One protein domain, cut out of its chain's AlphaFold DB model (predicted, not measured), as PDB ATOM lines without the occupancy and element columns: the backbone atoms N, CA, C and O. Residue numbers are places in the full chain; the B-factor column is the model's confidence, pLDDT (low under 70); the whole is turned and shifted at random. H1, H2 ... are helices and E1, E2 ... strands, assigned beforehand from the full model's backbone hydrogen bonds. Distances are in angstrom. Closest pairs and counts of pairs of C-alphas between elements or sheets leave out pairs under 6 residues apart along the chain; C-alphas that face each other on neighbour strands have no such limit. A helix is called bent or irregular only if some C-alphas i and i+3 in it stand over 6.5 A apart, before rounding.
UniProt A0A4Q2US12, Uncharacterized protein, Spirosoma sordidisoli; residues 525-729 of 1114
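Overview. This is residues 525 to 729 of the 1114 residues of an uncharacterized protein of Spirosoma sordidisoli (UniProt A0A4Q2US12). Two parts meet at one helix, H6, in the middle: in one part the long H1, with H2 folded back on it, packs on the kinked H4, and a small three-stranded sheet packs on H1 and H4 with H3 on its other face. In the other part H5, H8 and H9 pack on H6, with H7 on the far side. The printed part has 205 residues, in order H1 H2 E1 H3 E2 E3 H4 H5 H6 H7 H8 H9, and is mostly helix; the mixed sheet runs E1, E3, E2. It is compact, with a radius of gyration of the C-alphas of 16.6 A and spans of 46 by 42 by 32 A.

Arrangement. H1, residues 525 to 549, and H2, residues 557 to 565, form a helical hairpin at a shallow tilt of 18 degrees, closest at the C-alphas of Ala 548 and Pro 557, 4.5 A. E1, residues 570 to 572, is parallel to E3, residues 599 to 603, with N 570 and O 600 within hydrogen-bond range at 2.7 A. E2, residues 592 to 594, and E3 form an antiparallel hairpin, with N 601 and O 592 at 2.7 A. H3, residues 575 to 581, is on the opposite face of the sheet from H1 and H4, residues 604 to 634. H4 touches H1 the same way at 36 degrees, only just steep, closest at the C-alphas of Gly 536 and Asp 611, 4.2 A. The hub, H6, residues 670 to 683, touches H4, closest at the C-alphas of His 616 and Ala 675, 4.6 A. H5, residues 643 to 657, touches H6 about perpendicular at 79 degrees, closest at the C-alphas of Ile 651 and Pro 670, 5.5 A. H9, residues 718 to 727, touches H6, closest at the C-alphas of Ile 677 and Met 725, 6.4 A. H7, residues 694 to 703, only just touches H9, with 3 pairs of C-alphas within 8 A. H8, residues 706 to 715, touches H6 at a shallow tilt of 28 degrees, closest at the C-alphas of Arg 676 and Leu 708, 7.1 A. Every O i to N i+4 pair is within hydrogen-bond range in H1, H3, H6, H7 and H9, but 0 of 5 in H2, with 6 of 6 O i to N i+3 pairs, 22 of 27 in H4, 10 of 11 in H5 and 5 of 6 in H8.

Along the chain. H1 begins at C-alpha 525 (-59.620, 19.314, -24.331) and is 35.7 A long. H4, 40.2 A, kinks by 90 degrees near residue 611 and is irregular, with C-alphas 605 and 608 9.2 A apart. H5 is 22.0 A and H6 19.8 A long. H9 ends at C-alpha 727 (-46.677, -15.571, -23.944).

Size, cuts and confidence. The C-alphas farthest apart, of Pro 525 and Gly 637, are 50.6 A apart. The printed part has no cut, and H5 to H6 is a long link. Mean pLDDT of the printed part is 80.8, with residues 582 to 591 and 628 to 643 among those under 70.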
ATOM      1  N   PRO A 525     -59.990  20.457 -23.496       73.50
ATOM      2  CA  PRO A 525     -59.620  19.314 -24.331       73.50
ATOM      3  C   PRO A 525     -58.160  18.897 -24.127       73.50
ATOM      4  O   PRO A 525     -57.860  17.715 -24.022       73.50
ATOM      5  N   GLU A 526     -57.256  19.869 -23.974       76.00
ATOM      6  CA  GLU A 526     -55.821  19.623 -23.793       76.00
ATOM      7  C   GLU A 526     -55.534  18.867 -22.489       76.00
ATOM      8  O   GLU A 526     -54.831  17.855 -22.496       76.00
ATOM      9  N   ARG A 527     -56.151  19.286 -21.374       81.69
ATOM     10  CA  ARG A 527     -56.036  18.578 -20.089       81.69
ATOM     11  C   ARG A 527     -56.604  17.163 -20.160       81.69
ATOM     12  O   ARG A 527     -56.046  16.251 -19.551       81.69
ATOM     13  N   LEU A 528     -57.704  16.964 -20.891       83.31
ATOM     14  CA  LEU A 528     -58.303  15.644 -21.072       83.31
ATOM     15  C   LEU A 528     -57.397  14.721 -21.902       83.31
ATOM     16  O   LEU A 528     -57.206  13.564 -21.521       83.31
ATOM     17  N   TYR A 529     -56.792  15.230 -22.979       84.75
ATOM     18  CA  TYR A 529     -55.851  14.472 -23.807       84.75
ATOM     19  C   TYR A 529     -54.576  14.131 -23.058       84.75
ATOM     20  O   TYR A 529     -54.173  12.971 -23.055       84.75
ATOM     21  N   GLN A 530     -54.005  15.090 -22.328       86.44
ATOM     22  CA  GLN A 530     -52.841  14.840 -21.486       86.44
ATOM     23  C   GLN A 530     -53.152  13.798 -20.406       86.44
ATOM     24  O   GLN A 530     -52.374  12.872 -20.201       86.44
ATOM     25  N   LYS A 531     -54.330  13.872 -19.772       90.19
ATOM     26  CA  LYS A 531     -54.783  12.867 -18.798       90.19
ATOM     27  C   LYS A 531     -54.969  11.485 -19.428       90.19
ATOM     28  O   LYS A 531     -54.669  10.483 -18.783       90.19
ATOM     29  N   ASN A 532     -55.480  11.394 -20.652       87.81
ATOM     30  CA  ASN A 532     -55.643  10.112 -21.337       87.81
ATOM     31  C   ASN A 532     -54.294   9.529 -21.761       87.81
ATOM     32  O   ASN A 532     -54.029   8.362 -21.483       87.81
ATOM     33  N   ALA A 533     -53.410  10.353 -22.312       87.81
ATOM     34  CA  ALA A 533     -52.056   9.949 -22.642       87.81
ATOM     35  C   ALA A 533     -51.290   9.462 -21.398       87.81
ATOM     36  O   ALA A 533     -50.729   8.367 -21.399       87.81
ATOM     37  N   GLN A 534     -51.406  10.190 -20.283       90.88
ATOM     38  CA  GLN A 534     -50.881   9.787 -18.979       90.88
ATOM     39  C   GLN A 534     -51.369   8.393 -18.563       90.88
ATOM     40  O   GLN A 534     -50.563   7.555 -18.175       90.88
ATOM     41  N   LYS A 535     -52.672   8.099 -18.702       92.25
ATOM     42  CA  LYS A 535     -53.221   6.763 -18.399       92.25
ATOM     43  C   LYS A 535     -52.622   5.664 -19.279       92.25
ATOM     44  O   LYS A 535     -52.529   4.523 -18.833       92.25
ATOM     45  N   GLY A 536     -52.303   5.960 -20.537       91.06
ATOM     46  CA  GLY A 536     -51.636   5.021 -21.440       91.06
ATOM     47  C   GLY A 536     -50.219   4.698 -20.986       91.06
ATOM     48  O   GLY A 536     -49.859   3.532 -20.830       91.06
ATOM     49  N   THR A 537     -49.447   5.733 -20.676       93.88
ATOM     50  CA  THR A 537     -48.085   5.594 -20.153       93.88
ATOM     51  C   THR A 537     -48.066   4.896 -18.796       93.88
ATOM     52  O   THR A 537     -47.305   3.950 -18.596       93.88
ATOM     53  N   ASP A 538     -48.943   5.295 -17.874       94.56
ATOM     54  CA  ASP A 538     -49.046   4.694 -16.543       94.56
ATOM     55  C   ASP A 538     -49.463   3.227 -16.608       94.56
ATOM     56  O   ASP A 538     -48.991   2.423 -15.806       94.56
ATOM     57  N   TYR A 539     -50.297   2.852 -17.581       95.75
ATOM     58  CA  TYR A 539     -50.612   1.451 -17.825       95.75
ATOM     59  C   TYR A 539     -49.353   0.642 -18.139       95.75
ATOM     60  O   TYR A 539     -49.133  -0.381 -17.496       95.75
ATOM     61  N   VAL A 540     -48.499   1.110 -19.057       95.00
ATOM     62  CA  VAL A 540     -47.253   0.409 -19.411       95.00
ATOM     63  C   VAL A 540     -46.288   0.371 -18.225       95.00
ATOM     64  O   VAL A 540     -45.783  -0.700 -17.889       95.00
ATOM     65  N   ARG A 541     -46.102   1.491 -17.510       95.00
ATOM     66  CA  ARG A 541     -45.270   1.534 -16.290       95.00
ATOM     67  C   ARG A 541     -45.735   0.520 -15.246       95.00
ATOM     68  O   ARG A 541     -44.925  -0.225 -14.697       95.00
ATOM     69  N   ASN A 542     -47.037   0.492 -14.966       95.06
ATOM     70  CA  ASN A 542     -47.617  -0.420 -13.987       95.06
ATOM     71  C   ASN A 542     -47.549  -1.868 -14.463       95.06
ATOM     72  O   ASN A 542     -47.269  -2.749 -13.652       95.06
ATOM     73  N   TRP A 543     -47.749  -2.107 -15.760       94.25
ATOM     74  CA  TRP A 543     -47.612  -3.429 -16.351       94.25
ATOM     75  C   TRP A 543     -46.196  -3.968 -16.159       94.25
ATOM     76  O   TRP A 543     -46.044  -5.063 -15.634       94.25
ATOM     77  N   ILE A 544     -45.164  -3.171 -16.458       91.81
ATOM     78  CA  ILE A 544     -43.758  -3.575 -16.296       91.81
ATOM     79  C   ILE A 544     -43.431  -3.846 -14.831       91.81
ATOM     80  O   ILE A 544     -42.878  -4.896 -14.524       91.81
ATOM     81  N   ARG A 545     -43.805  -2.943 -13.913       93.44
ATOM     82  CA  ARG A 545     -43.554  -3.125 -12.471       93.44
ATOM     83  C   ARG A 545     -44.190  -4.406 -11.942       93.44
ATOM     84  O   ARG A 545     -43.555  -5.137 -11.193       93.44
ATOM     85  N   GLN A 546     -45.433  -4.677 -12.331       92.88
ATOM     86  CA  GLN A 546     -46.153  -5.875 -11.905       92.88
ATOM     87  C   GLN A 546     -45.576  -7.139 -12.548       92.88
ATOM     88  O   GLN A 546     -45.388  -8.127 -11.848       92.88
ATOM     89  N   SER A 547     -45.266  -7.119 -13.847       89.12
ATOM     90  CA  SER A 547     -44.633  -8.249 -14.537       89.12
ATOM     91  C   SER A 547     -43.266  -8.578 -13.933       89.12
ATOM     92  O   SER A 547     -43.033  -9.730 -13.581       89.12
ATOM     93  N   ALA A 548     -42.420  -7.569 -13.704       90.06
ATOM     94  CA  ALA A 548     -41.127  -7.703 -13.033       90.06
ATOM     95  C   ALA A 548     -41.263  -8.263 -11.608       90.06
ATOM     96  O   ALA A 548     -40.567  -9.207 -11.246       90.06
ATOM     97  N   ALA A 549     -42.205  -7.741 -10.813       89.12
ATOM     98  CA  ALA A 549     -42.469  -8.241  -9.462       89.12
ATOM     99  C   ALA A 549     -42.958  -9.701  -9.445       89.12
ATOM    100  O   ALA A 549     -42.741 -10.409  -8.465       89.12
ATOM    101  N   MET A 550     -43.616 -10.154 -10.516       85.75
ATOM    102  CA  MET A 550     -44.091 -11.532 -10.663       85.75
ATOM    103  C   MET A 550     -43.073 -12.476 -11.324       85.75
ATOM    104  O   MET A 550     -43.376 -13.661 -11.442       85.75
ATOM    105  N   GLY A 551     -41.922 -11.984 -11.799       86.00
ATOM    106  CA  GLY A 551     -40.999 -12.782 -12.619       86.00
ATOM    107  C   GLY A 551     -41.585 -13.187 -13.983       86.00
ATOM    108  O   GLY A 551     -41.229 -14.228 -14.530       86.00
ATOM    109  N   ARG A 552     -42.538 -12.404 -14.505       84.81
ATOM    110  CA  ARG A 552     -43.297 -12.669 -15.740       84.81
ATOM    111  C   ARG A 552     -42.744 -11.896 -16.916       84.81
ATOM    112  O   ARG A 552     -42.060 -10.892 -16.743       84.81
ATOM    113  N   ALA A 553     -43.111 -12.318 -18.125       81.81
ATOM    114  CA  ALA A 553     -42.709 -11.627 -19.350       81.81
ATOM    115  C   ALA A 553     -41.178 -11.547 -19.521       81.81
ATOM    116  O   ALA A 553     -40.671 -10.664 -20.207       81.81
ATOM    117  N   GLY A 554     -40.442 -12.472 -18.888       82.12
ATOM    118  CA  GLY A 554     -38.979 -12.481 -18.885       82.12
ATOM    119  C   GLY A 554     -38.379 -11.367 -18.030       82.12
ATOM    120  O   GLY A 554     -37.161 -11.241 -17.973       82.12
ATOM    121  N   LEU A 555     -39.209 -10.559 -17.367       85.38
ATOM    122  CA  LEU A 555     -38.762  -9.471 -16.516       85.38
ATOM    123  C   LEU A 555     -38.397  -9.998 -15.138       85.38
ATOM    124  O   LEU A 555     -39.154 -10.748 -14.522       85.38
ATOM    125  N   ARG A 556     -37.248  -9.549 -14.645       86.12
ATOM    126  CA  ARG A 556     -36.796  -9.806 -13.280       86.12
ATOM    127  C   ARG A 556     -37.193  -8.639 -12.371       86.12
ATOM    128  O   ARG A 556     -37.410  -7.537 -12.884       86.12
ATOM    129  N   PRO A 557     -37.282  -8.827 -11.043       88.69
ATOM    130  CA  PRO A 557     -37.662  -7.757 -10.118       88.69
ATOM    131  C   PRO A 557     -36.849  -6.465 -10.293       88.69
ATOM    132  O   PRO A 557     -37.410  -5.372 -10.231       88.69
ATOM    133  N   GLU A 558     -35.551  -6.566 -10.595       85.12
ATOM    134  CA  GLU A 558     -34.677  -5.418 -10.852       85.12
ATOM    135  C   GLU A 558     -35.028  -4.636 -12.128       85.12
ATOM    136  O   GLU A 558     -34.770  -3.434 -12.210       85.12
ATOM    137  N   ASP A 559     -35.669  -5.274 -13.112       85.31
ATOM    138  CA  ASP A 559     -36.077  -4.623 -14.360       85.31
ATOM    139  C   ASP A 559     -37.283  -3.681 -14.138       85.31
ATOM    140  O   ASP A 559     -37.595  -2.844 -14.989       85.31
ATOM    141  N   ALA A 560     -37.915  -3.712 -12.953       88.75
ATOM    142  CA  ALA A 560     -38.942  -2.747 -12.553       88.75
ATOM    143  C   ALA A 560     -38.432  -1.293 -12.574       88.75
ATOM    144  O   ALA A 560     -39.228  -0.367 -12.761       88.75
ATOM    145  N   VAL A 561     -37.116  -1.072 -12.434       87.62
ATOM    146  CA  VAL A 561     -36.520   0.269 -12.526       87.62
ATOM    147  C   VAL A 561     -36.682   0.873 -13.925       87.62
ATOM    148  O   VAL A 561     -36.823   2.090 -14.046       87.62
ATOM    149  N   ALA A 562     -36.750   0.056 -14.985       86.06
ATOM    150  CA  ALA A 562     -36.931   0.543 -16.354       86.06
ATOM    151  C   ALA A 562     -38.287   1.247 -16.541       86.06
ATOM    152  O   ALA A 562     -38.385   2.197 -17.312       86.06
ATOM    153  N   ALA A 563     -39.311   0.875 -15.761       90.38
ATOM    154  CA  ALA A 563     -40.602   1.564 -15.763       90.38
ATOM    155  C   ALA A 563     -40.499   3.038 -15.329       90.38
ATOM    156  O   ALA A 563     -41.321   3.854 -15.738       90.38
ATOM    157  N   SER A 564     -39.510   3.398 -14.501       88.94
ATOM    158  CA  SER A 564     -39.295   4.793 -14.080       88.94
ATOM    159  C   SER A 564     -38.684   5.672 -15.174       88.94
ATOM    160  O   SER A 564     -38.808   6.889 -15.102       88.94
ATOM    161  N   ARG A 565     -38.070   5.060 -16.197       89.19
ATOM    162  CA  ARG A 565     -37.433   5.756 -17.326       89.19
ATOM    163  C   ARG A 565     -38.405   6.103 -18.447       89.19
ATOM    164  O   ARG A 565     -38.070   6.891 -19.314       89.19
ATOM    165  N   ILE A 566     -39.606   5.531 -18.426       91.81
ATOM    166  CA  ILE A 566     -40.656   5.871 -19.383       91.81
ATOM    167  C   ILE A 566     -41.163   7.264 -19.016       91.81
ATOM    168  O   ILE A 566     -41.770   7.426 -17.956       91.81
ATOM    169  N   ALA A 567     -40.931   8.254 -19.867       91.75
ATOM    170  CA  ALA A 567     -41.451   9.608 -19.798       91.75
ATOM    171  C   ALA A 567     -42.908   9.694 -20.288       91.75
ATOM    172  O   ALA A 567     -43.385   8.896 -21.099       91.75
ATOM    173  N   ASN A 568     -43.638  10.686 -19.777       91.00
ATOM    174  CA  ASN A 568     -44.968  10.993 -20.296       91.00
ATOM    175  C   ASN A 568     -44.847  11.574 -21.709       91.00
ATOM    176  O   ASN A 568     -43.936  12.367 -21.952       91.00
ATOM    177  N   PRO A 569     -45.763  11.237 -22.625       86.38
ATOM    178  CA  PRO A 569     -45.787  11.836 -23.944       86.38
ATOM    179  C   PRO A 569     -46.099  13.335 -23.865       86.38
ATOM    180  O   PRO A 569     -46.926  13.787 -23.067       86.38
ATOM    181  N   VAL A 570     -45.457  14.095 -24.742       88.12
ATOM    182  CA  VAL A 570     -45.726  15.502 -25.003       88.12
ATOM    183  C   VAL A 570     -46.914  15.593 -25.960       88.12
ATOM    184  O   VAL A 570     -46.895  15.028 -27.054       88.12
ATOM    185  N   ILE A 571     -47.969  16.294 -25.549       85.50
ATOM    186  CA  ILE A 571     -49.100  16.573 -26.436       85.50
ATOM    187  C   ILE A 571     -48.703  17.710 -27.368       85.50
ATOM    188  O   ILE A 571     -48.374  18.802 -26.906       85.50
ATOM    189  N   VAL A 572     -48.762  17.455 -28.669       85.50
ATOM    190  CA  VAL A 572     -48.467  18.463 -29.685       85.50
ATOM    191  C   VAL A 572     -49.769  19.130 -30.104       85.50
ATOM    192  O   VAL A 572     -50.744  18.451 -30.446       85.50
ATOM    193  N   LYS A 573     -49.827  20.462 -30.012       80.38
ATOM    194  CA  LYS A 573     -51.098  21.197 -30.021       80.38
ATOM    195  C   LYS A 573     -51.673  21.347 -31.416       80.38
ATOM    196  O   LYS A 573     -52.895  21.412 -31.548       80.38
ATOM    197  N   SER A 574     -50.820  21.385 -32.434       78.38
ATOM    198  CA  SER A 574     -51.238  21.507 -33.825       78.38
ATOM    199  C   SER A 574     -50.405  20.629 -34.747       78.38
ATOM    200  O   SER A 574     -49.289  20.230 -34.408       78.38
ATOM    201  N   LYS A 575     -50.942  20.355 -35.938       70.69
ATOM    202  CA  LYS A 575     -50.201  19.657 -36.987       70.69
ATOM    203  C   LYS A 575     -48.939  20.428 -37.379       70.69
ATOM    204  O   LYS A 575     -47.915  19.814 -37.588       70.69
ATOM    205  N   GLU A 576     -48.962  21.756 -37.381       74.06
ATOM    206  CA  GLU A 576     -47.795  22.586 -37.702       74.06
ATOM    207  C   GLU A 576     -46.743  22.583 -36.588       74.06
ATOM    208  O   GLU A 576     -45.564  22.789 -36.842       74.06
ATOM    209  N   GLU A 577     -47.134  22.421 -35.323       75.69
ATOM    210  CA  GLU A 577     -46.176  22.161 -34.243       75.69
ATOM    211  C   GLU A 577     -45.595  20.750 -34.373       75.69
ATOM    212  O   GLU A 577     -44.393  20.575 -34.202       75.69
ATOM    213  N   PHE A 578     -46.417  19.777 -34.769       72.25
ATOM    214  CA  PHE A 578     -45.986  18.406 -35.022       72.25
ATOM    215  C   PHE A 578     -45.001  18.341 -36.191       72.25
ATOM    216  O   PHE A 578     -43.893  17.869 -36.000       72.25
ATOM    217  N   ASP A 579     -45.335  18.945 -37.328       71.44
ATOM    218  CA  ASP A 579     -44.493  19.063 -38.526       71.44
ATOM    219  C   ASP A 579     -43.265  19.981 -38.310       71.44
ATOM    220  O   ASP A 579     -42.343  19.994 -39.117       71.44
ATOM    221  N   ARG A 580     -43.232  20.794 -37.241       73.19
ATOM    222  CA  ARG A 580     -42.031  21.562 -36.844       73.19
ATOM    223  C   ARG A 580     -41.104  20.766 -35.940       73.19
ATOM    224  O   ARG A 580     -39.893  20.891 -36.058       73.19
ATOM    225  N   ILE A 581     -41.666  19.998 -35.008       70.69
ATOM    226  CA  ILE A 581     -40.904  19.053 -34.179       70.69
ATOM    227  C   ILE A 581     -40.362  17.921 -35.062       70.69
ATOM    228  O   ILE A 581     -39.271  17.407 -34.826       70.69
ATOM    229  N   TYR A 582     -41.129  17.571 -36.090       65.56
ATOM    230  CA  TYR A 582     -40.879  16.489 -37.012       65.56
ATOM    231  C   TYR A 582     -40.703  17.065 -38.418       65.56
ATOM    232  O   TYR A 582     -41.686  17.332 -39.095       65.56
ATOM    233  N   GLU A 583     -39.456  17.249 -38.863       59.12
ATOM    234  CA  GLU A 583     -39.076  17.781 -40.188       59.12
ATOM    235  C   GLU A 583     -39.453  16.834 -41.364       59.12
ATOM    236  O   GLU A 583     -38.687  16.635 -42.304       59.12
ATOM    237  N   GLY A 584     -40.635  16.206 -41.324       55.00
ATOM    238  CA  GLY A 584     -41.133  15.242 -42.299       55.00
ATOM    239  C   GLY A 584     -42.660  15.275 -42.436       55.00
ATOM    240  O   GLY A 584     -43.399  15.512 -41.489       55.00
ATOM    241  N   ASN A 585     -43.154  15.025 -43.648       41.84
ATOM    242  CA  ASN A 585     -44.580  15.074 -43.975       41.84
ATOM    243  C   ASN A 585     -45.293  13.774 -43.543       41.84
ATOM    244  O   ASN A 585     -45.407  12.836 -44.330       41.84
ATOM    245  N   THR A 586     -45.757  13.690 -42.293       47.25
ATOM    246  CA  THR A 586     -46.488  12.525 -41.753       47.25
ATOM    247  C   THR A 586     -47.920  12.913 -41.389       47.25
ATOM    248  O   THR A 586     -48.251  13.227 -40.250       47.25
ATOM    249  N   ALA A 587     -48.811  12.915 -42.381       40.69
ATOM    250  CA  ALA A 587     -50.202  13.324 -42.180       40.69
ATOM    251  C   ALA A 587     -51.048  12.347 -41.323       40.69
ATOM    252  O   ALA A 587     -52.095  12.766 -40.842       40.69
ATOM    253  N   ASP A 588     -50.598  11.105 -41.074       46.44
ATOM    254  CA  ASP A 588     -51.474  10.025 -40.570       46.44
ATOM    255  C   ASP A 588     -50.967   9.211 -39.359       46.44
ATOM    256  O   ASP A 588     -51.569   8.189 -39.010       46.44
ATOM    257  N   VAL A 589     -49.885   9.619 -38.686       52.19
ATOM    258  CA  VAL A 589     -49.312   8.819 -37.582       52.19
ATOM    259  C   VAL A 589     -49.872   9.283 -36.233       52.19
ATOM    260  O   VAL A 589     -49.743  10.445 -35.853       52.19
ATOM    261  N   GLY A 590     -50.556   8.381 -35.521       59.81
ATOM    262  CA  GLY A 590     -51.344   8.719 -34.332       59.81
ATOM    263  C   GLY A 590     -50.569   8.948 -33.037       59.81
ATOM    264  O   GLY A 590     -51.102   9.520 -32.097       59.81
ATOM    265  N   ALA A 591     -49.308   8.559 -32.974       60.94
ATOM    266  CA  ALA A 591     -48.335   8.990 -31.982       60.94
ATOM    267  C   ALA A 591     -46.948   8.616 -32.512       60.94
ATOM    268  O   ALA A 591     -46.854   7.866 -33.484       60.94
ATOM    269  N   PHE A 592     -45.892   9.195 -31.949       73.75
ATOM    270  CA  PHE A 592     -44.532   8.911 -32.396       73.75
ATOM    271  C   PHE A 592     -43.510   9.072 -31.276       73.75
ATOM    272  O   PHE A 592     -43.560  10.031 -30.507       73.75
ATOM    273  N   TYR A 593     -42.533   8.176 -31.225       71.62
ATOM    274  CA  TYR A 593     -41.405   8.236 -30.312       71.62
ATOM    275  C   TYR A 593     -40.133   8.721 -31.014       71.62
ATOM    276  O   TYR A 593     -39.629   8.078 -31.936       71.62
ATOM    277  N   GLN A 594     -39.555   9.823 -30.524       73.12
ATOM    278  CA  GLN A 594     -38.330  10.397 -31.073       73.12
ATOM    279  C   GLN A 594     -37.105  10.001 -30.250       73.12
ATOM    280  O   GLN A 594     -36.844  10.543 -29.173       73.12
ATOM    281  N   SER A 595     -36.276   9.125 -30.815       65.31
ATOM    282  CA  SER A 595     -35.056   8.643 -30.159       65.31
ATOM    283  C   SER A 595     -34.058   9.761 -29.809       65.31
ATOM    284  O   SER A 595     -33.367   9.673 -28.796       65.31
ATOM    285  N   LYS A 596     -33.982  10.849 -30.587       67.19
ATOM    286  CA  LYS A 596     -33.033  11.953 -30.322       67.19
ATOM    287  C   LYS A 596     -33.320  12.717 -29.023       67.19
ATOM    288  O   LYS A 596     -32.388  13.219 -28.408       67.19
ATOM    289  N   VAL A 597     -34.587  12.806 -28.614       67.62
ATOM    290  CA  VAL A 597     -35.028  13.585 -27.437       67.62
ATOM    291  C   VAL A 597     -35.674  12.722 -26.353       67.62
ATOM    292  O   VAL A 597     -36.220  13.254 -25.391       67.62
ATOM    293  N   ASP A 598     -35.630  11.396 -26.520       73.69
ATOM    294  CA  ASP A 598     -36.161  10.405 -25.574       73.69
ATOM    295  C   ASP A 598     -37.608  10.705 -25.142       73.69
ATOM    296  O   ASP A 598     -37.995  10.549 -23.987       73.69
ATOM    297  N   SER A 599     -38.410  11.208 -26.085       75.75
ATOM    298  CA  SER A 599     -39.758  11.712 -25.827       75.75
ATOM    299  C   SER A 599     -40.738  11.180 -26.861       75.75
ATOM    300  O   SER A 599     -40.421  11.071 -28.046       75.75
ATOM    301  N   SER A 600     -41.945  10.867 -26.403       83.75
ATOM    302  CA  SER A 600     -43.065  10.518 -27.274       83.75
ATOM    303  C   SER A 600     -43.952  11.727 -27.503       83.75
ATOM    304  O   SER A 600     -44.207  12.487 -26.577       83.75
ATOM    305  N   PHE A 601     -44.454  11.885 -28.714       84.69
ATOM    306  CA  PHE A 601     -45.304  12.980 -29.141       84.69
ATOM    307  C   PHE A 601     -46.655  12.421 -29.572       84.69
ATOM    308  O   PHE A 601     -46.721  11.463 -30.341       84.69
ATOM    309  N   ILE A 602     -47.741  13.004 -29.065       82.00
ATOM    310  CA  ILE A 602     -49.107  12.608 -29.429       82.00
ATOM    311  C   ILE A 602     -49.827  13.832 -29.988       82.00
ATOM    312  O   ILE A 602     -49.950  14.835 -29.274       82.00
ATOM    313  N   PRO A 603     -50.325  13.780 -31.235       80.38
ATOM    314  CA  PRO A 603     -51.147  14.843 -31.789       80.38
ATOM    315  C   PRO A 603     -52.420  15.040 -30.956       80.38
ATOM    316  O   PRO A 603     -53.126  14.080 -30.637       80.38
ATOM    317  N   SER A 604     -52.767  16.292 -30.654       75.88
ATOM    318  CA  SER A 604     -54.013  16.646 -29.952       75.88
ATOM    319  C   SER A 604     -55.283  16.156 -30.674       75.88
ATOM    320  O   SER A 604     -56.333  15.990 -30.052       75.88
ATOM    321  N   THR A 605     -55.190  15.869 -31.976       75.38
ATOM    322  CA  THR A 605     -56.279  15.375 -32.833       75.38
ATOM    323  C   THR A 605     -56.701  13.933 -32.539       75.38
ATOM    324  O   THR A 605     -57.771  13.513 -32.972       75.38
ATOM    325  N   GLN A 606     -55.913  13.178 -31.769       68.38
ATOM    326  CA  GLN A 606     -56.168  11.765 -31.457       68.38
ATOM    327  C   GLN A 606     -57.296  11.523 -30.450       68.38
ATOM    328  O   GLN A 606     -57.741  10.387 -30.263       68.38
ATOM    329  N   GLY A 607     -57.800  12.572 -29.801       76.25
ATOM    330  CA  GLY A 607     -59.028  12.455 -29.031       76.25
ATOM    331  C   GLY A 607     -58.931  11.455 -27.867       76.25
ATOM    332  O   GLY A 607     -57.964  11.401 -27.103       76.25
ATOM    333  N   PHE A 608     -59.956  10.608 -27.754       61.88
ATOM    334  CA  PHE A 608     -60.024   9.514 -26.781       61.88
ATOM    335  C   PHE A 608     -59.045   8.367 -27.058       61.88
ATOM    336  O   PHE A 608     -58.758   7.612 -26.136       61.88
ATOM    337  N   ALA A 609     -58.492   8.253 -28.272       75.56
ATOM    338  CA  ALA A 609     -57.513   7.219 -28.603       75.56
ATOM    339  C   ALA A 609     -56.109   7.525 -28.050       75.56
ATOM    340  O   ALA A 609     -55.222   6.671 -28.134       75.56
ATOM    341  N   ALA A 610     -55.905   8.713 -27.464       78.12
ATOM    342  CA  ALA A 610     -54.632   9.142 -26.894       78.12
ATOM    343  C   ALA A 610     -54.092   8.190 -25.812       78.12
ATOM    344  O   ALA A 610     -52.882   8.095 -25.648       78.12
ATOM    345  N   ASP A 611     -54.946   7.457 -25.087       85.94
ATOM    346  CA  ASP A 611     -54.487   6.502 -24.071       85.94
ATOM    347  C   ASP A 611     -53.885   5.221 -24.674       85.94
ATOM    348  O   ASP A 611     -52.859   4.735 -24.205       85.94
ATOM    349  N   THR A 612     -54.483   4.676 -25.731       88.38
ATOM    350  CA  THR A 612     -53.955   3.498 -26.430       88.38
ATOM    351  C   THR A 612     -52.676   3.843 -27.193       88.38
ATOM    352  O   THR A 612     -51.685   3.129 -27.060       88.38
ATOM    353  N   HIS A 613     -52.641   4.975 -27.899       87.50
ATOM    354  CA  HIS A 613     -51.436   5.436 -28.589       87.50
ATOM    355  C   HIS A 613     -50.312   5.795 -27.608       87.50
ATOM    356  O   HIS A 613     -49.164   5.428 -27.826       87.50
ATOM    357  N   ALA A 614     -50.617   6.399 -26.456       88.19
ATOM    358  CA  ALA A 614     -49.604   6.603 -25.421       88.19
ATOM    359  C   ALA A 614     -49.041   5.292 -24.863       88.19
ATOM    360  O   ALA A 614     -47.863   5.241 -24.519       88.19
ATOM    361  N   ALA A 615     -49.852   4.233 -24.764       91.25
ATOM    362  CA  ALA A 615     -49.357   2.914 -24.376       91.25
ATOM    363  C   ALA A 615     -48.451   2.297 -25.456       91.25
ATOM    364  O   ALA A 615     -47.451   1.662 -25.123       91.25
ATOM    365  N   HIS A 616     -48.763   2.515 -26.734       94.06
ATOM    366  CA  HIS A 616     -47.897   2.131 -27.847       94.06
ATOM    367  C   HIS A 616     -46.517   2.797 -27.713       94.06
ATOM    368  O   HIS A 616     -45.503   2.116 -27.561       94.06
ATOM    369  N   GLU A 617     -46.481   4.123 -27.608       90.81
ATOM    370  CA  GLU A 617     -45.217   4.856 -27.529       90.81
ATOM    371  C   GLU A 617     -44.429   4.610 -26.236       90.81
ATOM    372  O   GLU A 617     -43.204   4.491 -26.247       90.81
ATOM    373  N   ALA A 618     -45.123   4.475 -25.104       90.69
ATOM    374  CA  ALA A 618     -44.495   4.104 -23.839       90.69
ATOM    375  C   ALA A 618     -43.825   2.721 -23.914       90.69
ATOM    376  O   ALA A 618     -42.843   2.471 -23.213       90.69
ATOM    377  N   THR A 619     -44.323   1.830 -24.778       93.19
ATOM    378  CA  THR A 619     -43.698   0.526 -25.024       93.19
ATOM    379  C   THR A 619     -42.377   0.679 -25.782       93.19
ATOM    380  O   THR A 619     -41.409   0.011 -25.422       93.19
ATOM    381  N   HIS A 620     -42.285   1.595 -26.750       91.00
ATOM    382  CA  HIS A 620     -41.021   1.908 -27.430       91.00
ATOM    383  C   HIS A 620     -39.976   2.518 -26.497       91.00
ATOM    384  O   HIS A 620     -38.820   2.084 -26.496       91.00
ATOM    385  N   GLN A 621     -40.383   3.459 -25.640       89.25
ATOM    386  CA  GLN A 621     -39.500   4.010 -24.608       89.25
ATOM    387  C   GLN A 621     -38.943   2.914 -23.692       89.25
ATOM    388  O   GLN A 621     -37.749   2.876 -23.400       89.25
ATOM    389  N   TRP A 622     -39.800   1.980 -23.271       91.12
ATOM    390  CA  TRP A 622     -39.376   0.849 -22.455       91.12
ATOM    391  C   TRP A 622     -38.393  -0.076 -23.181       91.12
ATOM    392  O   TRP A 622     -37.361  -0.427 -22.610       91.12
ATOM    393  N   GLN A 623     -38.681  -0.445 -24.434       88.25
ATOM    394  CA  GLN A 623     -37.795  -1.286 -25.250       88.25
ATOM    395  C   GLN A 623     -36.391  -0.685 -25.345       88.25
ATOM    396  O   GLN A 623     -35.401  -1.394 -25.168       88.25
ATOM    397  N   ARG A 624     -36.299   0.637 -25.538       85.06
ATOM    398  CA  ARG A 624     -35.015   1.340 -25.550       85.06
ATOM    399  C   ARG A 624     -34.344   1.353 -24.181       85.06
ATOM    400  O   ARG A 624     -33.178   0.984 -24.082       85.06
ATOM    401  N   ALA A 625     -35.081   1.703 -23.127       82.81
ATOM    402  CA  ALA A 625     -34.547   1.733 -21.767       82.81
ATOM    403  C   ALA A 625     -33.954   0.373 -21.344       82.81
ATOM    404  O   ALA A 625     -32.939   0.337 -20.644       82.81
ATOM    405  N   MET A 626     -34.558  -0.734 -21.791       79.94
ATOM    406  CA  MET A 626     -34.053  -2.098 -21.591       79.94
ATOM    407  C   MET A 626     -32.841  -2.421 -22.483       79.94
ATOM    408  O   MET A 626     -31.904  -3.084 -22.027       79.94
ATOM    409  N   GLY A 627     -32.821  -1.935 -23.728       75.94
ATOM    410  CA  GLY A 627     -31.661  -2.032 -24.621       75.94
ATOM    411  C   GLY A 627     -30.414  -1.363 -24.033       75.94
ATOM    412  O   GLY A 627     -29.354  -1.984 -23.953       75.94
ATOM    413  N   ASP A 628     -30.555  -0.152 -23.495       58.25
ATOM    414  CA  ASP A 628     -29.443   0.607 -22.902       58.25
ATOM    415  C   ASP A 628     -28.913  -0.036 -21.604       58.25
ATOM    416  O   ASP A 628     -27.705  -0.044 -21.332       58.25
ATOM    417  N   GLN A 629     -29.797  -0.645 -20.800       56.31
ATOM    418  CA  GLN A 629     -29.380  -1.437 -19.635       56.31
ATOM    419  C   GLN A 629     -28.589  -2.686 -20.030       56.31
ATOM    420  O   GLN A 629     -27.683  -3.082 -19.296       56.31
ATOM    421  N   THR A 630     -28.893  -3.282 -21.184       50.78
ATOM    422  CA  THR A 630     -28.164  -4.446 -21.709       50.78
ATOM    423  C   THR A 630     -26.722  -4.072 -22.047       50.78
ATOM    424  O   THR A 630     -25.797  -4.763 -21.628       50.78
ATOM    425  N   ILE A 631     -26.515  -2.924 -22.702       44.12
ATOM    426  CA  ILE A 631     -25.175  -2.401 -23.023       44.12
ATOM    427  C   ILE A 631     -24.377  -2.121 -21.740       44.12
ATOM    428  O   ILE A 631     -23.203  -2.474 -21.646       44.12
ATOM    429  N   THR A 632     -25.028  -1.558 -20.718       47.94
ATOM    430  CA  THR A 632     -24.385  -1.261 -19.426       47.94
ATOM    431  C   THR A 632     -24.027  -2.537 -18.646       47.94
ATOM    432  O   THR A 632     -22.973  -2.592 -18.016       47.94
ATOM    433  N   ARG A 633     -24.865  -3.586 -18.701       51.50
ATOM    434  CA  ARG A 633     -24.627  -4.881 -18.028       51.50
ATOM    435  C   ARG A 633     -23.537  -5.718 -18.715       51.50
ATOM    436  O   ARG A 633     -22.744  -6.348 -18.023       51.50
ATOM    437  N   LEU A 634     -23.439  -5.681 -20.047       44.44
ATOM    438  CA  LEU A 634     -22.400  -6.405 -20.802       44.44
ATOM    439  C   LEU A 634     -20.980  -5.865 -20.553       44.44
ATOM    440  O   LEU A 634     -20.013  -6.609 -20.685       44.44
ATOM    441  N   GLY A 635     -20.846  -4.609 -20.110       38.56
ATOM    442  CA  GLY A 635     -19.574  -4.053 -19.634       38.56
ATOM    443  C   GLY A 635     -19.055  -4.667 -18.323       38.56
ATOM    444  O   GLY A 635     -17.902  -4.434 -17.972       38.56
ATOM    445  N   ALA A 636     -19.873  -5.458 -17.616       43.88
ATOM    446  CA  ALA A 636     -19.543  -6.079 -16.328       43.88
ATOM    447  C   ALA A 636     -19.245  -7.594 -16.410       43.88
ATOM    448  O   ALA A 636     -19.159  -8.257 -15.381       43.88
ATOM    449  N   GLY A 637     -19.078  -8.165 -17.610       32.09
ATOM    450  CA  GLY A 637     -18.561  -9.532 -17.788       32.09
ATOM    451  C   GLY A 637     -19.531 -10.691 -17.506       32.09
ATOM    452  O   GLY A 637     -19.137 -11.840 -17.675       32.09
ATOM    453  N   GLN A 638     -20.794 -10.436 -17.145       37.97
ATOM    454  CA  GLN A 638     -21.831 -11.474 -17.054       37.97
ATOM    455  C   GLN A 638     -22.775 -11.421 -18.264       37.97
ATOM    456  O   GLN A 638     -23.367 -10.382 -18.567       37.97
ATOM    457  N   ALA A 639     -22.941 -12.556 -18.950       38.56
ATOM    458  CA  ALA A 639     -23.926 -12.728 -20.014       38.56
ATOM    459  C   ALA A 639     -25.334 -12.791 -19.402       38.56
ATOM    460  O   ALA A 639     -25.820 -13.852 -19.026       38.56
ATOM    461  N   ILE A 640     -25.979 -11.634 -19.258       46.75
ATOM    462  CA  ILE A 640     -27.347 -11.537 -18.750       46.75
ATOM    463  C   ILE A 640     -28.303 -11.415 -19.937       46.75
ATOM    464  O   ILE A 640     -28.248 -10.441 -20.690       46.75
ATOM    465  N   THR A 641     -29.208 -12.383 -20.081       53.12
ATOM    466  CA  THR A 641     -30.265 -12.357 -21.097       53.12
ATOM    467  C   THR A 641     -31.287 -11.262 -20.755       53.12
ATOM    468  O   THR A 641     -31.850 -11.274 -19.656       53.12
ATOM    469  N   PRO A 642     -31.560 -10.296 -21.650       59.62
ATOM    470  CA  PRO A 642     -32.545  -9.248 -21.394       59.62
ATOM    471  C   PRO A 642     -33.961  -9.830 -21.351       59.62
ATOM    472  O   PRO A 642     -34.345 -10.564 -22.261       59.62
ATOM    473  N   GLY A 643     -34.788  -9.427 -20.382       64.44
ATOM    474  CA  GLY A 643     -36.204  -9.823 -20.349       64.44
ATOM    475  C   GLY A 643     -36.988  -9.449 -21.614       64.44
ATOM    476  O   GLY A 643     -37.887 -10.172 -22.042       64.44
ATOM    477  N   TRP A 644     -36.583  -8.366 -22.287       77.06
ATOM    478  CA  TRP A 644     -37.111  -7.985 -23.599       77.06
ATOM    479  C   TRP A 644     -36.679  -8.939 -24.727       77.06
ATOM    480  O   TRP A 644     -37.496  -9.254 -25.586       77.06
ATOM    481  N   ALA A 645     -35.446  -9.458 -24.716       76.44
ATOM    482  CA  ALA A 645     -34.918 -10.286 -25.805       76.44
ATOM    483  C   ALA A 645     -35.702 -11.597 -25.981       76.44
ATOM    484  O   ALA A 645     -35.897 -12.056 -27.105       76.44
ATOM    485  N   ALA A 646     -36.209 -12.169 -24.885       75.94
ATOM    486  CA  ALA A 646     -37.091 -13.335 -24.935       75.94
ATOM    487  C   ALA A 646     -38.426 -13.012 -25.632       75.94
ATOM    488  O   ALA A 646     -38.855 -13.740 -26.530       75.94
ATOM    489  N   SER A 647     -39.047 -11.881 -25.276       78.19
ATOM    490  CA  SER A 647     -40.271 -11.401 -25.932       78.19
ATOM    491  C   SER A 647     -40.023 -11.090 -27.412       78.19
ATOM    492  O   SER A 647     -40.814 -11.469 -28.273       78.19
ATOM    493  N   GLU A 648     -38.890 -10.464 -27.726       83.06
ATOM    494  CA  GLU A 648     -38.488 -10.143 -29.089       83.06
ATOM    495  C   GLU A 648     -38.278 -11.400 -29.942       83.06
ATOM    496  O   GLU A 648     -38.764 -11.461 -31.070       83.06
ATOM    497  N   ALA A 649     -37.609 -12.426 -29.408       81.94
ATOM    498  CA  ALA A 649     -37.387 -13.694 -30.099       81.94
ATOM    499  C   ALA A 649     -38.707 -14.411 -30.423       81.94
ATOM    500  O   ALA A 649     -38.890 -14.887 -31.544       81.94
ATOM    501  N   LEU A 650     -39.656 -14.430 -29.480       83.62
ATOM    502  CA  LEU A 650     -40.991 -14.997 -29.700       83.62
ATOM    503  C   LEU A 650     -41.768 -14.240 -30.777       83.62
ATOM    504  O   LEU A 650     -42.404 -14.857 -31.632       83.62
ATOM    505  N   ILE A 651     -41.700 -12.909 -30.759       87.12
ATOM    506  CA  ILE A 651     -42.353 -12.073 -31.767       87.12
ATOM    507  C   ILE A 651     -41.703 -12.282 -33.133       87.12
ATOM    508  O   ILE A 651     -42.416 -12.486 -34.112       87.12
ATOM    509  N   ARG A 652     -40.366 -12.320 -33.209       87.62
ATOM    510  CA  ARG A 652     -39.642 -12.666 -34.440       87.62
ATOM    511  C   ARG A 652     -40.115 -14.014 -34.963       87.62
ATOM    512  O   ARG A 652     -40.478 -14.095 -36.130       87.62
ATOM    513  N   GLN A 653     -40.183 -15.041 -34.120       88.94
ATOM    514  CA  GLN A 653     -40.657 -16.365 -34.518       88.94
ATOM    515  C   GLN A 653     -42.100 -16.334 -35.044       88.94
ATOM    516  O   GLN A 653     -42.391 -16.947 -36.072       88.94
ATOM    517  N   ALA A 654     -43.004 -15.612 -34.379       87.12
ATOM    518  CA  ALA A 654     -44.390 -15.472 -34.818       87.12
ATOM    519  C   ALA A 654     -44.492 -14.758 -36.177       87.12
ATOM    520  O   ALA A 654     -45.134 -15.270 -37.088       87.12
ATOM    521  N   VAL A 655     -43.780 -13.642 -36.354       87.25
ATOM    522  CA  VAL A 655     -43.735 -12.904 -37.626       87.25
ATOM    523  C   VAL A 655     -43.129 -13.760 -38.744       87.25
ATOM    524  O   VAL A 655     -43.691 -13.830 -39.829       87.25
ATOM    525  N   HIS A 656     -42.029 -14.475 -38.484       85.06
ATOM    526  CA  HIS A 656     -41.364 -15.318 -39.491       85.06
ATOM    527  C   HIS A 656     -42.180 -16.556 -39.875       85.06
ATOM    528  O   HIS A 656     -42.043 -17.055 -40.990       85.06
ATOM    529  N   SER A 657     -42.992 -17.078 -38.953       85.88
ATOM    530  CA  SER A 657     -43.876 -18.221 -39.215       85.88
ATOM    531  C   SER A 657     -45.217 -17.816 -39.826       85.88
ATOM    532  O   SER A 657     -45.942 -18.681 -40.314       85.88
ATOM    533  N   SER A 658     -45.553 -16.525 -39.818       85.44
ATOM    534  CA  SER A 658     -46.763 -16.015 -40.450       85.44
ATOM    535  C   SER A 658     -46.630 -16.022 -41.969       85.44
ATOM    536  O   SER A 658     -45.696 -15.458 -42.537       85.44
ATOM    537  N   SER A 659     -47.613 -16.612 -42.648       82.25
ATOM    538  CA  SER A 659     -47.722 -16.562 -44.111       82.25
ATOM    539  C   SER A 659     -48.136 -15.188 -44.643       82.25
ATOM    540  O   SER A 659     -48.094 -14.975 -45.854       82.25
ATOM    541  N   LYS A 660     -48.552 -14.267 -43.762       81.69
ATOM    542  CA  LYS A 660     -49.035 -12.932 -44.134       81.69
ATOM    543  C   LYS A 660     -47.945 -11.858 -44.125       81.69
ATOM    544  O   LYS A 660     -48.110 -10.823 -44.757       81.69
ATOM    545  N   ALA A 661     -46.835 -12.096 -43.427       73.19
ATOM    546  CA  ALA A 661     -45.795 -11.094 -43.234       73.19
ATOM    547  C   ALA A 661     -45.029 -10.793 -44.542       73.19
ATOM    548  O   ALA A 661     -44.251 -11.616 -45.030       73.19
ATOM    549  N   SER A 662     -45.208  -9.584 -45.084       69.31
ATOM    550  CA  SER A 662     -44.271  -8.995 -46.049       69.31
ATOM    551  C   SER A 662     -42.985  -8.611 -45.316       69.31
ATOM    552  O   SER A 662     -43.041  -7.822 -44.379       69.31
ATOM    553  N   LYS A 663     -41.830  -9.158 -45.716       59.69
ATOM    554  CA  LYS A 663     -40.560  -9.043 -44.962       59.69
ATOM    555  C   LYS A 663     -40.036  -7.611 -44.764       59.69
ATOM    556  O   LYS A 663     -39.192  -7.426 -43.895       59.69
ATOM    557  N   ASP A 664     -40.563  -6.635 -45.504       53.06
ATOM    558  CA  ASP A 664     -40.123  -5.231 -45.464       53.06
ATOM    559  C   ASP A 664     -41.187  -4.266 -44.918       53.06
ATOM    560  O   ASP A 664     -41.012  -3.048 -44.965       53.06
ATOM    561  N   ASP A 665     -42.302  -4.779 -44.394       72.81
ATOM    562  CA  ASP A 665     -43.317  -3.924 -43.785       72.81
ATOM    563  C   ASP A 665     -42.847  -3.450 -42.402       72.81
ATOM    564  O   ASP A 665     -42.380  -4.245 -41.580       72.81
ATOM    565  N   TYR A 666     -43.004  -2.155 -42.118       79.25
ATOM    566  CA  TYR A 666     -42.810  -1.569 -40.791       79.25
ATOM    567  C   TYR A 666     -43.520  -2.386 -39.697       79.25
ATOM    568  O   TYR A 666     -42.952  -2.602 -38.623       79.25
ATOM    569  N   LEU A 667     -44.701  -2.932 -40.008       80.81
ATOM    570  CA  LEU A 667     -45.495  -3.767 -39.107       80.81
ATOM    571  C   LEU A 667     -44.859  -5.130 -38.785       80.81
ATOM    572  O   LEU A 667     -45.276  -5.774 -37.828       80.81
ATOM    573  N   THR A 668     -43.844  -5.586 -39.529       85.19
ATOM    574  CA  THR A 668     -43.117  -6.832 -39.211       85.19
ATOM    575  C   THR A 668     -42.004  -6.648 -38.186       85.19
ATOM    576  O   THR A 668     -41.460  -7.635 -37.678       85.19
ATOM    577  N   LYS A 669     -41.660  -5.403 -37.834       88.69
ATOM    578  CA  LYS A 669     -40.624  -5.143 -36.835       88.69
ATOM    579  C   LYS A 669     -41.089  -5.661 -35.467       88.69
ATOM    580  O   LYS A 669     -42.146  -5.251 -34.990       88.69
ATOM    581  N   PRO A 670     -40.298  -6.497 -34.771       89.94
ATOM    582  CA  PRO A 670     -40.707  -7.064 -33.485       89.94
ATOM    583  C   PRO A 670     -41.050  -6.016 -32.424       89.94
ATOM    584  O   PRO A 670     -41.963  -6.204 -31.621       89.94
ATOM    585  N   VAL A 671     -40.329  -4.892 -32.450       89.69
ATOM    586  CA  VAL A 671     -40.576  -3.743 -31.575       89.69
ATOM    587  C   VAL A 671     -41.967  -3.143 -31.792       89.69
ATOM    588  O   VAL A 671     -42.652  -2.848 -30.814       89.69
ATOM    589  N   GLU A 672     -42.407  -3.055 -33.048       92.06
ATOM    590  CA  GLU A 672     -43.709  -2.512 -33.443       92.06
ATOM    591  C   GLU A 672     -44.840  -3.473 -33.079       92.06
ATOM    592  O   GLU A 672     -45.797  -3.091 -32.407       92.06
ATOM    593  N   VAL A 673     -44.697  -4.756 -33.426       91.56
ATOM    594  CA  VAL A 673     -45.680  -5.792 -33.071       91.56
ATOM    595  C   VAL A 673     -45.905  -5.837 -31.558       91.56
ATOM    596  O   VAL A 673     -47.045  -5.943 -31.100       91.56
ATOM    597  N   HIS A 674     -44.844  -5.697 -30.758       93.56
ATOM    598  CA  HIS A 674     -44.976  -5.634 -29.306       93.56
ATOM    599  C   HIS A 674     -45.735  -4.391 -28.825       93.56
ATOM    600  O   HIS A 674     -46.635  -4.510 -27.992       93.56
ATOM    601  N   ALA A 675     -45.412  -3.208 -29.354       91.94
ATOM    602  CA  ALA A 675     -46.105  -1.968 -29.010       91.94
ATOM    603  C   ALA A 675     -47.603  -2.040 -29.363       91.94
ATOM    604  O   ALA A 675     -48.454  -1.631 -28.572       91.94
ATOM    605  N   ARG A 676     -47.950  -2.677 -30.489       92.88
ATOM    606  CA  ARG A 676     -49.337  -2.951 -30.905       92.88
ATOM    607  C   ARG A 676     -50.047  -3.964 -30.004       92.88
ATOM    608  O   ARG A 676     -51.214  -3.769 -29.663       92.88
ATOM    609  N   ILE A 677     -49.351  -5.001 -29.536       93.44
ATOM    610  CA  ILE A 677     -49.879  -5.925 -28.519       93.44
ATOM    611  C   ILE A 677     -50.179  -5.180 -27.214       93.44
ATOM    612  O   ILE A 677     -51.252  -5.362 -26.632       93.44
ATOM    613  N   MET A 678     -49.275  -4.309 -26.765       94.12
ATOM    614  CA  MET A 678     -49.476  -3.499 -25.561       94.12
ATOM    615  C   MET A 678     -50.619  -2.495 -25.726       94.12
ATOM    616  O   MET A 678     -51.419  -2.319 -24.802       94.12
ATOM    617  N   GLN A 679     -50.773  -1.919 -26.918       92.88
ATOM    618  CA  GLN A 679     -51.917  -1.087 -27.286       92.88
ATOM    619  C   GLN A 679     -53.237  -1.866 -27.172       92.88
ATOM    620  O   GLN A 679     -54.190  -1.376 -26.562       92.88
ATOM    621  N   LEU A 680     -53.284  -3.109 -27.670       92.56
ATOM    622  CA  LEU A 680     -54.468  -3.970 -27.590       92.56
ATOM    623  C   LEU A 680     -54.777  -4.392 -26.142       92.56
ATOM    624  O   LEU A 680     -55.938  -4.420 -25.722       92.56
ATOM    625  N   ARG A 681     -53.740  -4.665 -25.341       93.75
ATOM    626  CA  ARG A 681     -53.887  -4.948 -23.908       93.75
ATOM    627  C   ARG A 681     -54.416  -3.732 -23.142       93.75
ATOM    628  O   ARG A 681     -55.324  -3.890 -22.321       93.75
ATOM    629  N   ARG A 682     -53.928  -2.523 -23.450       93.81
ATOM    630  CA  ARG A 682     -54.421  -1.266 -22.862       93.81
ATOM    631  C   ARG A 682     -55.876  -1.006 -23.219       93.81
ATOM    632  O   ARG A 682     -56.656  -0.645 -22.336       93.81
ATOM    633  N   ALA A 683     -56.216  -1.189 -24.490       90.06
ATOM    634  CA  ALA A 683     -57.570  -1.090 -25.011       90.06
ATOM    635  C   ALA A 683     -58.539  -1.986 -24.221       90.06
ATOM    636  O   ALA A 683     -59.616  -1.552 -23.816       90.06
ATOM    637  N   GLY A 684     -58.112  -3.211 -23.915       91.19
ATOM    638  CA  GLY A 684     -58.860  -4.147 -23.083       91.19
ATOM    639  C   GLY A 684     -58.796  -3.938 -21.578       91.19
ATOM    640  O   GLY A 684     -59.418  -4.708 -20.850       91.19
ATOM    641  N   ASN A 685     -58.021  -2.955 -21.108       92.69
ATOM    642  CA  ASN A 685     -57.653  -2.789 -19.701       92.69
ATOM    643  C   ASN A 685     -57.175  -4.109 -19.056       92.69
ATOM    644  O   ASN A 685     -57.518  -4.432 -17.917       92.69
ATOM    645  N   LEU A 686     -56.425  -4.911 -19.821       93.44
ATOM    646  CA  LEU A 686     -56.000  -6.240 -19.397       93.44
ATOM    647  C   LEU A 686     -54.905  -6.137 -18.340       93.44
ATOM    648  O   LEU A 686     -53.943  -5.384 -18.505       93.44
ATOM    649  N   LYS A 687     -55.004  -6.942 -17.281       90.44
ATOM    650  CA  LYS A 687     -53.938  -7.029 -16.272       90.44
ATOM    651  C   LYS A 687     -52.712  -7.782 -16.819       90.44
ATOM    652  O   LYS A 687     -52.865  -8.615 -17.720       90.44
ATOM    653  N   PRO A 688     -51.511  -7.576 -16.251       83.62
ATOM    654  CA  PRO A 688     -50.284  -8.203 -16.744       83.62
ATOM    655  C   PRO A 688     -50.243  -9.720 -16.623       83.62
ATOM    656  O   PRO A 688     -49.429 -10.328 -17.277       83.62
ATOM    657  N   GLY A 689     -51.107 -10.355 -15.829       82.56
ATOM    658  CA  GLY A 689     -51.233 -11.818 -15.784       82.56
ATOM    659  C   GLY A 689     -52.487 -12.363 -16.469       82.56
ATOM    660  O   GLY A 689     -52.747 -13.561 -16.392       82.56
ATOM    661  N   GLN A 690     -53.307 -11.499 -17.073       91.94
ATOM    662  CA  GLN A 690     -54.596 -11.902 -17.622       91.94
ATOM    663  C   GLN A 690     -54.408 -12.647 -18.943       91.94
ATOM    664  O   GLN A 690     -53.880 -12.088 -19.910       91.94
ATOM    665  N   VAL A 691     -54.880 -13.895 -18.961       91.88
ATOM    666  CA  VAL A 691     -54.941 -14.744 -20.151       91.88
ATOM    667  C   VAL A 691     -56.037 -14.228 -21.082       91.88
ATOM    668  O   VAL A 691     -57.165 -13.956 -20.666       91.88
ATOM    669  N   VAL A 692     -55.694 -14.096 -22.356       94.50
ATOM    670  CA  VAL A 692     -56.580 -13.711 -23.446       94.50
ATOM    671  C   VAL A 692     -57.087 -14.972 -24.127       94.50
ATOM    672  O   VAL A 692     -56.326 -15.714 -24.741       94.50
ATOM    673  N   THR A 693     -58.385 -15.231 -24.007       95.81
ATOM    674  CA  THR A 693     -59.064 -16.295 -24.756       95.81
ATOM    675  C   THR A 693     -59.485 -15.784 -26.141       95.81
ATOM    676  O   THR A 693     -59.660 -14.576 -26.307       95.81
ATOM    677  N   PRO A 694     -59.759 -16.658 -27.128       95.81
ATOM    678  CA  PRO A 694     -60.308 -16.229 -28.421       95.81
ATOM    679  C   PRO A 694     -61.636 -15.464 -28.317       95.81
ATOM    680  O   PRO A 694     -61.939 -14.608 -29.145       95.81
ATOM    681  N   SER A 695     -62.463 -15.755 -27.306       94.06
ATOM    682  CA  SER A 695     -63.695 -14.993 -27.063       94.06
ATOM    683  C   SER A 695     -63.400 -13.596 -26.521       94.06
ATOM    684  O   SER A 695     -63.999 -12.632 -26.992       94.06
ATOM    685  N   LEU A 696     -62.452 -13.468 -25.586       93.75
ATOM    686  CA  LEU A 696     -62.017 -12.173 -25.074       93.75
ATOM    687  C   LEU A 696     -61.338 -11.354 -26.178       93.75
ATOM    688  O   LEU A 696     -61.704 -10.202 -26.362       93.75
ATOM    689  N   TYR A 697     -60.441 -11.948 -26.969       94.88
ATOM    690  CA  TYR A 697     -59.800 -11.294 -28.113       94.88
ATOM    691  C   TYR A 697     -60.824 -10.696 -29.084       94.88
ATOM    692  O   TYR A 697     -60.792  -9.500 -29.359       94.88
ATOM    693  N   ARG A 698     -61.812 -11.487 -29.518       92.88
ATOM    694  CA  ARG A 698     -62.880 -10.997 -30.403       92.88
ATOM    695  C   ARG A 698     -63.709  -9.881 -29.763       92.88
ATOM    696  O   ARG A 698     -64.082  -8.933 -30.447       92.88
ATOM    697  N   GLN A 699     -63.952  -9.931 -28.450       89.44
ATOM    698  CA  GLN A 699     -64.592  -8.819 -27.737       89.44
ATOM    699  C   GLN A 699     -63.726  -7.552 -27.723       89.44
ATOM    700  O   GLN A 699     -64.276  -6.461 -27.844       89.44
ATOM    701  N   LEU A 700     -62.403  -7.678 -27.580       88.50
ATOM    702  CA  LEU A 700     -61.463  -6.552 -27.593       88.50
ATOM    703  C   LEU A 700     -61.410  -5.877 -28.961       88.50
ATOM    704  O   LEU A 700     -61.572  -4.659 -29.054       88.50
ATOM    705  N   VAL A 701     -61.252  -6.682 -30.011       87.88
ATOM    706  CA  VAL A 701     -61.218  -6.225 -31.403       87.88
ATOM    707  C   VAL A 701     -62.513  -5.506 -31.777       87.88
ATOM    708  O   VAL A 701     -62.466  -4.414 -32.337       87.88
ATOM    709  N   ASN A 702     -63.665  -6.065 -31.391       84.88
ATOM    710  CA  ASN A 702     -64.967  -5.467 -31.683       84.88
ATOM    711  C   ASN A 702     -65.242  -4.184 -30.888       84.88
ATOM    712  O   ASN A 702     -66.066  -3.377 -31.313       84.88
ATOM    713  N   LYS A 703     -64.617  -4.007 -29.717       77.31
ATOM    714  CA  LYS A 703     -64.903  -2.872 -28.829       77.31
ATOM    715  C   LYS A 703     -63.997  -1.673 -29.037       77.31
ATOM    716  O   LYS A 703     -64.472  -0.568 -28.794       77.31
ATOM    717  N   VAL A 704     -62.714  -1.864 -29.360       64.81
ATOM    718  CA  VAL A 704     -61.743  -0.810 -29.026       64.81
ATOM    719  C   VAL A 704     -60.958  -0.251 -30.205       64.81
ATOM    720  O   VAL A 704     -60.811   0.962 -30.233       64.81
ATOM    721  N   VAL A 705     -60.516  -1.023 -31.206       68.88
ATOM    722  CA  VAL A 705     -59.865  -0.430 -32.398       68.88
ATOM    723  C   VAL A 705     -59.882  -1.408 -33.597       68.88
ATOM    724  O   VAL A 705     -58.970  -2.230 -33.713       68.88
ATOM    725  N   PRO A 706     -60.855  -1.327 -34.530       79.25
ATOM    726  CA  PRO A 706     -60.858  -2.150 -35.750       79.25
ATOM    727  C   PRO A 706     -59.552  -2.042 -36.551       79.25
ATOM    728  O   PRO A 706     -59.007  -3.056 -36.978       79.25
ATOM    729  N   ARG A 707     -58.994  -0.825 -36.637       82.31
ATOM    730  CA  ARG A 707     -57.731  -0.530 -37.330       82.31
ATOM    731  C   ARG A 707     -56.513  -1.238 -36.723       82.31
ATOM    732  O   ARG A 707     -55.693  -1.757 -37.462       82.31
ATOM    733  N   LEU A 708     -56.408  -1.333 -35.394       86.56
ATOM    734  CA  LEU A 708     -55.285  -2.019 -34.734       86.56
ATOM    735  C   LEU A 708     -55.281  -3.517 -35.047       86.56
ATOM    736  O   LEU A 708     -54.237  -4.125 -35.262       86.56
ATOM    737  N   ASN A 709     -56.470  -4.118 -35.047       87.69
ATOM    738  CA  ASN A 709     -56.627  -5.514 -35.419       87.69
ATOM    739  C   ASN A 709     -56.347  -5.728 -36.908       87.69
ATOM    740  O   ASN A 709     -55.797  -6.761 -37.262       87.69
ATOM    741  N   GLU A 710     -56.718  -4.785 -37.771       87.62
ATOM    742  CA  GLU A 710     -56.366  -4.823 -39.190       87.62
ATOM    743  C   GLU A 710     -54.844  -4.784 -39.383       87.62
ATOM    744  O   GLU A 710     -54.306  -5.682 -40.021       87.62
ATOM    745  N   GLU A 711     -54.147  -3.843 -38.738       89.19
ATOM    746  CA  GLU A 711     -52.680  -3.712 -38.770       89.19
ATOM    747  C   GLU A 711     -51.981  -4.987 -38.260       89.19
ATOM    748  O   GLU A 711     -51.113  -5.538 -38.934       89.19
ATOM    749  N   LEU A 712     -52.400  -5.539 -37.115       91.88
ATOM    750  CA  LEU A 712     -51.843  -6.804 -36.620       91.88
ATOM    751  C   LEU A 712     -52.177  -7.993 -37.536       91.88
ATOM    752  O   LEU A 712     -51.340  -8.875 -37.716       91.88
ATOM    753  N   ASN A 713     -53.366  -8.024 -38.147       91.62
ATOM    754  CA  ASN A 713     -53.767  -9.104 -39.052       91.62
ATOM    755  C   ASN A 713     -53.090  -9.059 -40.423       91.62
ATOM    756  O   ASN A 713     -53.190 -10.053 -41.148       91.62
ATOM    757  N   GLN A 714     -52.427  -7.954 -40.778       90.75
ATOM    758  CA  GLN A 714     -51.561  -7.887 -41.957       90.75
ATOM    759  C   GLN A 714     -50.298  -8.729 -41.763       90.75
ATOM    760  O   GLN A 714     -49.790  -9.289 -42.726       90.75
ATOM    761  N   VAL A 715     -49.823  -8.885 -40.522       93.19
ATOM    762  CA  VAL A 715     -48.557  -9.574 -40.226       93.19
ATOM    763  C   VAL A 715     -48.715 -10.866 -39.437       93.19
ATOM    764  O   VAL A 715     -47.840 -11.722 -39.516       93.19
ATOM    765  N   LEU A 716     -49.820 -11.060 -38.721       94.25
ATOM    766  CA  LEU A 716     -50.078 -12.232 -37.882       94.25
ATOM    767  C   LEU A 716     -51.486 -12.795 -38.133       94.25
ATOM    768  O   LEU A 716     -52.387 -12.120 -38.637       94.25
ATOM    769  N   ASP A 717     -51.698 -14.062 -37.798       94.50
ATOM    770  CA  ASP A 717     -53.045 -14.612 -37.653       94.50
ATOM    771  C   ASP A 717     -53.595 -14.414 -36.225       94.50
ATOM    772  O   ASP A 717     -52.859 -14.123 -35.281       94.50
ATOM    773  N   GLU A 718     -54.914 -14.557 -36.056       94.69
ATOM    774  CA  GLU A 718     -55.582 -14.384 -34.756       94.69
ATOM    775  C   GLU A 718     -54.963 -15.272 -33.666       94.69
ATOM    776  O   GLU A 718     -54.785 -14.830 -32.529       94.69
ATOM    777  N   LYS A 719     -54.591 -16.513 -34.007       95.19
ATOM    778  CA  LYS A 719     -53.996 -17.451 -33.053       95.19
ATOM    779  C   LYS A 719     -52.626 -16.957 -32.597       95.19
ATOM    780  O   LYS A 719     -52.359 -16.969 -31.402       95.19
ATOM    781  N   GLN A 720     -51.787 -16.486 -33.513       94.81
ATOM    782  CA  GLN A 720     -50.477 -15.916 -33.214       94.81
ATOM    783  C   GLN A 720     -50.593 -14.647 -32.367       94.81
ATOM    784  O   GLN A 720     -49.819 -14.482 -31.428       94.81
ATOM    785  N   ILE A 721     -51.573 -13.776 -32.638       94.88
ATOM    786  CA  ILE A 721     -51.804 -12.572 -31.827       94.88
ATOM    787  C   ILE A 721     -52.196 -12.965 -30.397       94.88
ATOM    788  O   ILE A 721     -51.614 -12.457 -29.440       94.88
ATOM    789  N   ILE A 722     -53.130 -13.909 -30.237       94.94
ATOM    790  CA  ILE A 722     -53.543 -14.423 -28.922       94.94
ATOM    791  C   ILE A 722     -52.371 -15.100 -28.200       94.94
ATOM    792  O   ILE A 722     -52.146 -14.844 -27.014       94.94
ATOM    793  N   ASP A 723     -51.600 -15.928 -28.905       92.88
ATOM    794  CA  ASP A 723     -50.425 -16.605 -28.357       92.88
ATOM    795  C   ASP A 723     -49.374 -15.595 -27.900       92.88
ATOM    796  O   ASP A 723     -48.839 -15.743 -26.806       92.88
ATOM    797  N   LEU A 724     -49.098 -14.546 -28.678       92.56
ATOM    798  CA  LEU A 724     -48.170 -13.493 -28.274       92.56
ATOM    799  C   LEU A 724     -48.710 -12.689 -27.094       92.56
ATOM    800  O   LEU A 724     -47.964 -12.442 -26.148       92.56
ATOM    801  N   MET A 725     -50.001 -12.339 -27.080       92.69
ATOM    802  CA  MET A 725     -50.620 -11.712 -25.911       92.69
ATOM    803  C   MET A 725     -50.432 -12.584 -24.668       92.69
ATOM    804  O   MET A 725     -50.112 -12.044 -23.619       92.69
ATOM    805  N   ASN A 726     -50.576 -13.908 -24.758       92.00
ATOM    806  CA  ASN A 726     -50.452 -14.813 -23.611       92.00
ATOM    807  C   ASN A 726     -49.002 -15.140 -23.223       92.00
ATOM    808  O   ASN A 726     -48.693 -15.240 -22.037       92.00
ATOM    809  N   LYS A 727     -48.095 -15.273 -24.190       84.81
ATOM    810  CA  LYS A 727     -46.677 -15.571 -23.944       84.81
ATOM    811  C   LYS A 727     -45.908 -14.361 -23.426       84.81
ATOM    812  O   LYS A 727     -45.035 -14.518 -22.585       84.81
ATOM    813  N   THR A 728     -46.302 -13.149 -23.822       72.88
ATOM    814  CA  THR A 728     -45.779 -11.902 -23.229       72.88
ATOM    815  C   THR A 728     -46.161 -11.730 -21.754       72.88
ATOM    816  O   THR A 728     -45.754 -10.752 -21.142       72.88
ATOM    817  N   VAL A 729     -46.925 -12.654 -21.154       72.56
ATOM    818  CA  VAL A 729     -47.336 -12.604 -19.739       72.56
ATOM    819  C   VAL A 729     -47.144 -13.908 -18.960       72.56
ATOM    820  O   VAL A 729     -47.459 -13.951 -17.764       72.56
TER     821      VAL A 729